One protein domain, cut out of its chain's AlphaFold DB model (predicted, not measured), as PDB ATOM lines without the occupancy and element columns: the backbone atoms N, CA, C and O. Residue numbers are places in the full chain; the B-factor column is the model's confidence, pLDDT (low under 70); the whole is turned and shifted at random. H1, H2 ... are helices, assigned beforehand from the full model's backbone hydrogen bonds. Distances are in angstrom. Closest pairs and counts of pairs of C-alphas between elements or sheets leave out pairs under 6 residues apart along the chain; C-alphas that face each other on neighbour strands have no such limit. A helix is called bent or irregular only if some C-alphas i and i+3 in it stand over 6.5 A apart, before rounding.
ATOM      1  N   LEU A   2      18.922  39.584  15.171       49.28
ATOM      2  CA  LEU A   2      20.366  39.770  15.428       49.28
ATOM      3  C   LEU A   2      20.746  41.143  16.029       49.28
ATOM      4  O   LEU A   2      21.613  41.209  16.894       49.28
ATOM      5  N   SER A   3      20.060  42.225  15.642       59.00
ATOM      6  CA  SER A   3      20.344  43.585  16.135       59.00
ATOM      7  C   SER A   3      20.086  43.772  17.634       59.00
ATOM      8  O   SER A   3      20.847  44.459  18.309       59.00
ATOM      9  N   LEU A   4      19.044  43.131  18.175       64.50
ATOM     10  CA  LEU A   4      18.699  43.212  19.595       64.50
ATOM     11  C   LEU A   4      19.698  42.425  20.452       64.50
ATOM     12  O   LEU A   4      20.100  42.893  21.510       64.50
ATOM     13  N   ALA A   5      20.129  41.254  19.974       61.91
ATOM     14  CA  ALA A   5      21.119  40.431  20.662       61.91
ATOM     15  C   ALA A   5      22.476  41.144  20.751       61.91
ATOM     16  O   ALA A   5      23.049  41.229  21.832       61.91
ATOM     17  N   ILE A   6      22.942  41.738  19.646       69.31
ATOM     18  CA  ILE A   6      24.180  42.532  19.622       69.31
ATOM     19  C   ILE A   6      24.066  43.740  20.561       69.31
ATOM     20  O   ILE A   6      24.979  43.998  21.343       69.31
ATOM     21  N   TYR A   7      22.927  44.440  20.546       75.56
ATOM     22  CA  TYR A   7      22.684  45.573  21.439       75.56
ATOM     23  C   TYR A   7      22.711  45.172  22.921       75.56
ATOM     24  O   TYR A   7      23.315  45.866  23.735       75.56
ATOM     25  N   LEU A   8      22.089  44.046  23.283       71.81
ATOM     26  CA  LEU A   8      22.069  43.551  24.660       71.81
ATOM     27  C   LEU A   8      23.459  43.105  25.127       71.81
ATOM     28  O   LEU A   8      23.861  43.458  26.233       71.81
ATOM     29  N   ILE A   9      24.212  42.406  24.273       71.50
ATOM     30  CA  ILE A   9      25.600  42.020  24.557       71.50
ATOM     31  C   ILE A   9      26.456  43.268  24.772       71.50
ATOM     32  O   ILE A   9      27.193  43.342  25.749       71.50
ATOM     33  N   TRP A  10      26.317  44.285  23.919       72.81
ATOM     34  CA  TRP A  10      27.059  45.534  24.069       72.81
ATOM     35  C   TRP A  10      26.664  46.298  25.337       72.81
ATOM     36  O   TRP A  10      27.537  46.773  26.064       72.81
ATOM     37  N   LYS A  11      25.365  46.393  25.642       76.75
ATOM     38  CA  LYS A  11      24.846  47.120  26.809       76.75
ATOM     39  C   LYS A  11      25.281  46.495  28.139       76.75
ATOM     40  O   LYS A  11      25.610  47.235  29.058       76.75
ATOM     41  N   TYR A  12      25.312  45.165  28.230       77.06
ATOM     42  CA  TYR A  12      25.611  44.433  29.470       77.06
ATOM     43  C   TYR A  12      27.007  43.791  29.493       77.06
ATOM     44  O   TYR A  12      27.301  42.969  30.358       77.06
ATOM     45  N   ARG A  13      27.896  44.175  28.568       68.00
ATOM     46  CA  ARG A  13      29.235  43.577  28.400       68.00
ATOM     47  C   ARG A  13      30.065  43.513  29.686       68.00
ATOM     48  O   ARG A  13      30.726  42.511  29.932       68.00
ATOM     49  N   ALA A  14      30.010  44.552  30.520       66.25
ATOM     50  CA  ALA A  14      30.771  44.611  31.768       66.25
ATOM     51  C   ALA A  14      30.259  43.616  32.817       66.25
ATOM     52  O   ALA A  14      31.060  42.967  33.487       66.25
ATOM     53  N   ASP A  15      28.940  43.444  32.909       73.75
ATOM     54  CA  ASP A  15      28.325  42.514  33.854       73.75
ATOM     55  C   ASP A  15      28.537  41.055  33.405       73.75
ATOM     56  O   ASP A  15      28.822  40.192  34.232       73.75
ATOM     57  N   ILE A  16      28.487  40.779  32.093       71.19
ATOM     58  CA  ILE A  16      28.738  39.438  31.530       71.19
ATOM     59  C   ILE A  16      30.194  39.010  31.756       71.19
ATOM     60  O   ILE A  16      30.450  37.889  32.193       71.19
ATOM     61  N   ILE A  17      31.155  39.896  31.480       68.38
ATOM     62  CA  ILE A  17      32.579  39.595  31.674       68.38
ATOM     63  C   ILE A  17      32.902  39.481  33.167       68.38
ATOM     64  O   ILE A  17      33.628  38.569  33.554       68.38
ATOM     65  N   GLY A  18      32.319  40.336  34.015       68.44
ATOM     66  CA  GLY A  18      32.448  40.220  35.470       68.44
ATOM     67  C   GLY A  18      31.916  38.886  35.996       68.44
ATOM     68  O   GLY A  18      32.577  38.229  36.795       68.44
ATOM     69  N   PHE A  19      30.769  38.434  35.485       72.19
ATOM     70  CA  PHE A  19      30.201  37.130  35.821       72.19
ATOM     71  C   PHE A  19      31.090  35.959  35.370       72.19
ATOM     72  O   PHE A  19      31.310  35.023  36.136       72.19
ATOM     73  N   LEU A  20      31.652  36.011  34.158       71.25
ATOM     74  CA  LEU A  20      32.569  34.977  33.663       71.25
ATOM     75  C   LEU A  20      33.901  34.962  34.427       71.25
ATOM     76  O   LEU A  20      34.422  33.889  34.723       71.25
ATOM     77  N   ALA A  21      34.433  36.130  34.791       65.50
ATOM     78  CA  ALA A  21      35.635  36.231  35.614       65.50
ATOM     79  C   ALA A  21      35.416  35.611  37.005       65.50
ATOM     80  O   ALA A  21      36.258  34.842  37.463       65.50
ATOM     81  N   LEU A  22      34.251  35.852  37.620       67.56
ATOM     82  CA  LEU A  22      33.828  35.207  38.871       67.56
ATOM     83  C   LEU A  22      33.674  33.687  38.728       67.56
ATOM     84  O   LEU A  22      34.038  32.939  39.633       67.56
ATOM     85  N   ALA A  23      33.164  33.214  37.587       68.38
ATOM     86  CA  ALA A  23      33.007  31.785  37.326       68.38
ATOM     87  C   ALA A  23      34.357  31.050  37.211       68.38
ATOM     88  O   ALA A  23      34.446  29.877  37.570       68.38
ATOM     89  N   VAL A  24      35.409  31.729  36.738       68.00
ATOM     90  CA  VAL A  24      36.763  31.157  36.610       68.00
ATOM     91  C   VAL A  24      37.590  31.346  37.890       68.00
ATOM     92  O   VAL A  24      38.373  30.466  38.241       68.00
ATOM     93  N   HIS A  25      37.414  32.457  38.611       60.78
ATOM     94  CA  HIS A  25      38.095  32.764  39.875       60.78
ATOM     95  C   HIS A  25      37.076  32.824  41.024       60.78
ATOM     96  O   HIS A  25      36.713  33.891  41.509       60.78
ATOM     97  N   SER A  26      36.610  31.656  41.487       57.34
ATOM     98  CA  SER A  26      35.483  31.537  42.435       57.34
ATOM     99  C   SER A  26      35.719  32.107  43.849       57.34
ATOM    100  O   SER A  26      34.883  31.901  44.730       57.34
ATOM    101  N   LYS A  27      36.874  32.729  44.116       59.03
ATOM    102  CA  LYS A  27      37.253  33.249  45.441       59.03
ATOM    103  C   LYS A  27      37.271  34.772  45.528       59.03
ATOM    104  O   LYS A  27      37.360  35.287  46.639       59.03
ATOM    105  N   ASP A  28      37.146  35.467  44.404       60.19
ATOM    106  CA  ASP A  28      37.180  36.925  44.377       60.19
ATOM    107  C   ASP A  28      35.760  37.487  44.268       60.19
ATOM    108  O   ASP A  28      34.890  36.892  43.641       60.19
ATOM    109  N   VAL A  29      35.503  38.631  44.904       59.22
ATOM    110  CA  VAL A  29      34.231  39.365  44.810       59.22
ATOM    111  C   VAL A  29      34.505  40.647  44.037       59.22
ATOM    112  O   VAL A  29      35.391  41.418  44.400       59.22
ATOM    113  N   VAL A  30      33.758  40.882  42.957       55.72
ATOM    114  CA  VAL A  30      33.905  42.099  42.148       55.72
ATOM    115  C   VAL A  30      33.215  43.257  42.872       55.72
ATOM    116  O   VAL A  30      31.988  43.337  42.885       55.72
ATOM    117  N   ASP A  31      33.999  44.158  43.469       58.12
ATOM    118  CA  ASP A  31      33.504  45.409  44.052       58.12
ATOM    119  C   ASP A  31      33.494  46.532  42.996       58.12
ATOM    120  O   ASP A  31      34.461  46.721  42.249       58.12
ATOM    121  N   LYS A  32      32.394  47.291  42.907       53.81
ATOM    122  CA  LYS A  32      32.264  48.429  41.979       53.81
ATOM    123  C   LYS A  32      32.999  49.636  42.564       53.81
ATOM    124  O   LYS A  32      32.395  50.563  43.100       53.81
ATOM    125  N   GLY A  33      34.324  49.631  42.439       56.53
ATOM    126  CA  GLY A  33      35.171  50.760  42.815       56.53
ATOM    127  C   GLY A  33      34.809  52.039  42.046       56.53
ATOM    128  O   GLY A  33      34.592  52.022  40.838       56.53
ATOM    129  N   ARG A  34      34.790  53.179  42.748       50.81
ATOM    130  CA  ARG A  34      34.447  54.528  42.239       50.81
ATOM    131  C   ARG A  34      35.522  55.171  41.336       50.81
ATOM    132  O   ARG A  34      35.511  56.384  41.136       50.81
ATOM    133  N   GLY A  35      36.475  54.385  40.842       57.62
ATOM    134  CA  GLY A  35      37.561  54.845  39.976       57.62
ATOM    135  C   GLY A  35      37.159  54.836  38.503       57.62
ATOM    136  O   GLY A  35      36.329  54.034  38.087       57.62
ATOM    137  N   ASN A  36      37.767  55.711  37.700       54.50
ATOM    138  CA  ASN A  36      37.621  55.657  36.247       54.50
ATOM    139  C   ASN A  36      38.238  54.329  35.754       54.50
ATOM    140  O   ASN A  36      39.433  54.118  35.996       54.50
ATOM    141  N   PRO A  37      37.473  53.408  35.140       54.00
ATOM    142  CA  PRO A  37      37.971  52.080  34.800       54.00
ATOM    143  C   PRO A  37      39.043  52.179  33.708       54.00
ATOM    144  O   PRO A  37      38.745  52.235  32.521       54.00
ATOM    145  N   ARG A  38      40.323  52.178  34.100       54.44
ATOM    146  CA  ARG A  38      41.468  51.995  33.187       54.44
ATOM    147  C   ARG A  38      41.699  50.513  32.905       54.44
ATOM    148  O   ARG A  38      42.781  49.973  33.108       54.44
ATOM    149  N   THR A  39      40.647  49.833  32.496       56.28
ATOM    150  CA  THR A  39      40.676  48.408  32.172       56.28
ATOM    151  C   THR A  39      40.787  48.266  30.666       56.28
ATOM    152  O   THR A  39      39.820  48.512  29.951       56.28
ATOM    153  N   VAL A  40      41.966  47.832  30.213       59.44
ATOM    154  CA  VAL A  40      42.322  47.546  28.808       59.44
ATOM    155  C   VAL A  40      41.288  46.637  28.120       59.44
ATOM    156  O   VAL A  40      41.093  46.701  26.918       59.44
ATOM    157  N   LEU A  41      40.556  45.833  28.897       55.25
ATOM    158  CA  LEU A  41      39.499  44.927  28.436       55.25
ATOM    159  C   LEU A  41      38.250  45.619  27.859       55.25
ATOM    160  O   LEU A  41      37.484  44.973  27.149       55.25
ATOM    161  N   PHE A  42      38.019  46.895  28.179       57.78
ATOM    162  CA  PHE A  42      36.876  47.667  27.670       57.78
ATOM    163  C   PHE A  42      37.289  48.772  26.700       57.78
ATOM    164  O   PHE A  42      36.458  49.612  26.352       57.78
ATOM    165  N   ASP A  43      38.553  48.758  26.282       75.31
ATOM    166  CA  ASP A  43      39.016  49.564  25.168       75.31
ATOM    167  C   ASP A  43      38.334  49.075  23.879       75.31
ATOM    168  O   ASP A  43      38.187  47.868  23.651       75.31
ATOM    169  N   GLU A  44      37.869  50.016  23.063       77.69
ATOM    170  CA  GLU A  44      37.176  49.733  21.808       77.69
ATOM    171  C   GLU A  44      38.078  48.944  20.849       77.69
ATOM    172  O   GLU A  44      37.612  48.013  20.182       77.69
ATOM    173  N   ASP A  45      39.382  49.220  20.879       76.19
ATOM    174  CA  ASP A  45      40.377  48.530  20.063       76.19
ATOM    175  C   ASP A  45      40.506  47.055  20.471       76.19
ATOM    176  O   ASP A  45      40.500  46.145  19.636       76.19
ATOM    177  N   VAL A  46      40.544  46.789  21.778       78.94
ATOM    178  CA  VAL A  46      40.686  45.432  22.327       78.94
ATOM    179  C   VAL A  46      39.416  44.618  22.104       78.94
ATOM    180  O   VAL A  46      39.489  43.439  21.744       78.94
ATOM    181  N   LEU A  47      38.246  45.241  22.254       80.88
ATOM    182  CA  LEU A  47      36.962  44.592  21.999       80.88
ATOM    183  C   LEU A  47      36.781  44.255  20.512       80.88
ATOM    184  O   LEU A  47      36.245  43.194  20.184       80.88
ATOM    185  N   THR A  48      37.286  45.106  19.618       83.69
ATOM    186  CA  THR A  48      37.283  44.860  18.171       83.69
ATOM    187  C   THR A  48      38.162  43.665  17.805       83.69
ATOM    188  O   THR A  48      37.726  42.780  17.066       83.69
ATOM    189  N   ILE A  49      39.368  43.576  18.375       84.81
ATOM    190  CA  ILE A  49      40.270  42.435  18.161       84.81
ATOM    191  C   ILE A  49      39.650  41.145  18.713       84.81
ATOM    192  O   ILE A  49      39.647  40.119  18.031       84.81
ATOM    193  N   ALA A  50      39.070  41.192  19.915       84.44
ATOM    194  CA  ALA A  50      38.398  40.039  20.508       84.44
ATOM    195  C   ALA A  50      37.235  39.546  19.630       84.44
ATOM    196  O   ALA A  50      37.107  38.345  19.384       84.44
ATOM    197  N   LEU A  51      36.423  40.466  19.095       87.38
ATOM    198  CA  LEU A  51      35.332  40.126  18.185       87.38
ATOM    199  C   LEU A  51      35.852  39.493  16.888       87.38
ATOM    200  O   LEU A  51      35.295  38.492  16.438       87.38
ATOM    201  N   ALA A  52      36.939  40.018  16.319       90.38
ATOM    202  CA  ALA A  52      37.561  39.452  15.125       90.38
ATOM    203  C   ALA A  52      38.040  38.008  15.351       90.38
ATOM    204  O   ALA A  52      37.777  37.140  14.517       90.38
ATOM    205  N   VAL A  53      38.667  37.717  16.498       92.94
ATOM    206  CA  VAL A  53      39.094  36.353  16.861       92.94
ATOM    207  C   VAL A  53      37.897  35.412  16.984       92.94
ATOM    208  O   VAL A  53      37.954  34.285  16.486       92.94
ATOM    209  N   VAL A  54      36.800  35.861  17.600       93.81
ATOM    210  CA  VAL A  54      35.572  35.058  17.727       93.81
ATOM    211  C   VAL A  54      34.964  34.764  16.358       93.81
ATOM    212  O   VAL A  54      34.663  33.607  16.067       93.81
ATOM    213  N   VAL A  55      34.819  35.775  15.497       94.56
ATOM    214  CA  VAL A  55      34.258  35.606  14.146       94.56
ATOM    215  C   VAL A  55      35.140  34.687  13.302       94.56
ATOM    216  O   VAL A  55      34.625  33.780  12.647       94.56
ATOM    217  N   PHE A  56      36.462  34.864  13.357       94.56
ATOM    218  CA  PHE A  56      37.407  34.008  12.646       94.56
ATOM    219  C   PHE A  56      37.336  32.558  13.133       94.56
ATOM    220  O   PHE A  56      37.222  31.642  12.322       94.56
ATOM    221  N   SER A  57      37.338  32.343  14.450       91.31
ATOM    222  CA  SER A  57      37.255  31.004  15.042       91.31
ATOM    223  C   SER A  57      35.936  30.319  14.687       91.31
ATOM    224  O   SER A  57      35.930  29.155  14.293       91.31
ATOM    225  N   ALA A  58      34.817  31.046  14.755       92.81
ATOM    226  CA  ALA A  58      33.508  30.534  14.362       92.81
ATOM    227  C   ALA A  58      33.463  30.167  12.870       92.81
ATOM    228  O   ALA A  58      32.978  29.092  12.523       92.81
ATOM    229  N   GLY A  59      34.016  31.016  11.998       92.06
ATOM    230  CA  GLY A  59      34.131  30.734  10.568       92.06
ATOM    231  C   GLY A  59      35.002  29.511  10.284       92.06
ATOM    232  O   GLY A  59      34.601  28.632   9.527       92.06
ATOM    233  N   PHE A  60      36.158  29.404  10.941       86.25
ATOM    234  CA  PHE A  60      37.062  28.265  10.801       86.25
ATOM    235  C   PHE A  60      36.399  26.950  11.237       86.25
ATOM    236  O   PHE A  60      36.463  25.955  10.512       86.25
ATOM    237  N   LEU A  61      35.711  26.942  12.381       88.00
ATOM    238  CA  LEU A  61      34.973  25.770  12.860       88.00
ATOM    239  C   LEU A  61      33.817  25.405  11.921       88.00
ATOM    240  O   LEU A  61      33.639  24.229  11.608       88.00
ATOM    241  N   ALA A  62      33.070  26.396  11.428       87.00
ATOM    242  CA  ALA A  62      31.977  26.173  10.486       87.00
ATOM    243  C   ALA A  62      32.472  25.556   9.170       87.00
ATOM    244  O   ALA A  62      31.865  24.606   8.681       87.00
ATOM    245  N   VAL A  63      33.596  26.038   8.628       84.25
ATOM    246  CA  VAL A  63      34.193  25.480   7.406       84.25
ATOM    247  C   VAL A  63      34.625  24.031   7.618       84.25
ATOM    248  O   VAL A  63      34.284  23.184   6.803       84.25
ATOM    249  N   ASN A  64      35.309  23.718   8.721       77.69
ATOM    250  CA  ASN A  64      35.754  22.347   9.000       77.69
ATOM    251  C   ASN A  64      34.591  21.379   9.265       77.69
ATOM    252  O   ASN A  64      34.691  20.196   8.947       77.69
ATOM    253  N   TYR A  65      33.493  21.866   9.849       79.12
ATOM    254  CA  TYR A  65      32.301  21.058  10.099       79.12
ATOM    255  C   TYR A  65      31.502  20.792   8.815       79.12
ATOM    256  O   TYR A  65      31.059  19.670   8.584       79.12
ATOM    257  N   LEU A  66      31.319  21.817   7.974       80.50
ATOM    258  CA  LEU A  66      30.543  21.717   6.732       80.50
ATOM    259  C   LEU A  66      31.328  21.061   5.590       80.50
ATOM    260  O   LEU A  66      30.738  20.370   4.761       80.50
ATOM    261  N   TRP A  67      32.645  21.245   5.563       73.12
ATOM    262  CA  TRP A  67      33.558  20.625   4.609       73.12
ATOM    263  C   TRP A  67      34.639  19.858   5.367       73.12
ATOM    264  O   TRP A  67      35.736  20.385   5.577       73.12
TER     265      TRP A  67
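AT A GLANCE: This is residues 2 to 67 of the 183 residues of the protein "DUF1616 domain-containing protein" of Thermoproteus sp (UniProt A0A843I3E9). This is a loose, open chain of three helices with no shared core: H1 and H2 make a corner at a tight link, a long loop of residues 25 to 43 swings away from H2 and comes back, and the long helix H3 then runs off as an arm that touches neither of the other two. H3 and the loop reach to opposite ends of the longest axis. The printed part has 66 residues with three named helices, H1, H2 and H3 in that order, and no named strand; the class is all helix. The whole is loose, with a radius of gyration of the C-alphas of 15.2 A, and elongated, spanning 49 by 26 by 22 A.

HOW THE PARTS SIT: H1, residues 2 to 11, and H2, residues 13 to 24, meet only through their link, Tyr 12. H3, residues 44 to 66, is apart from H1 and apart from H2. Residues 2 to 12, of which 2 to 11 belong to H1, stand free, as do residues 51 to 67, of which 51 to 66 belong to H3. In H1, H2 and H3 every O i to N i+4 pair is within hydrogen-bond range.

IN THESE COORDINATES: H1 begins at C-alpha 2, (20.366, 39.770, 15.428), and is 14.3 A long from first to last C-alpha. H2 is 16.7 A long and ends at C-alpha 24, (36.763, 31.157, 36.610). H3, 23 residues and 32.5 A long, ends at C-alpha 66, (30.543, 21.717, 6.732). No helix is bent.

THE WHOLE: The two C-alphas farthest apart, those of Arg 34 and Trp 67, are 50.7 A from each other. The printed part has no cut. The link from H2 to H3 is long, with 19 residues. The mean pLDDT of the printed part is 71.6; 31 residues are under 70, among them residues 21 to 42, while H3 has a mean of 86.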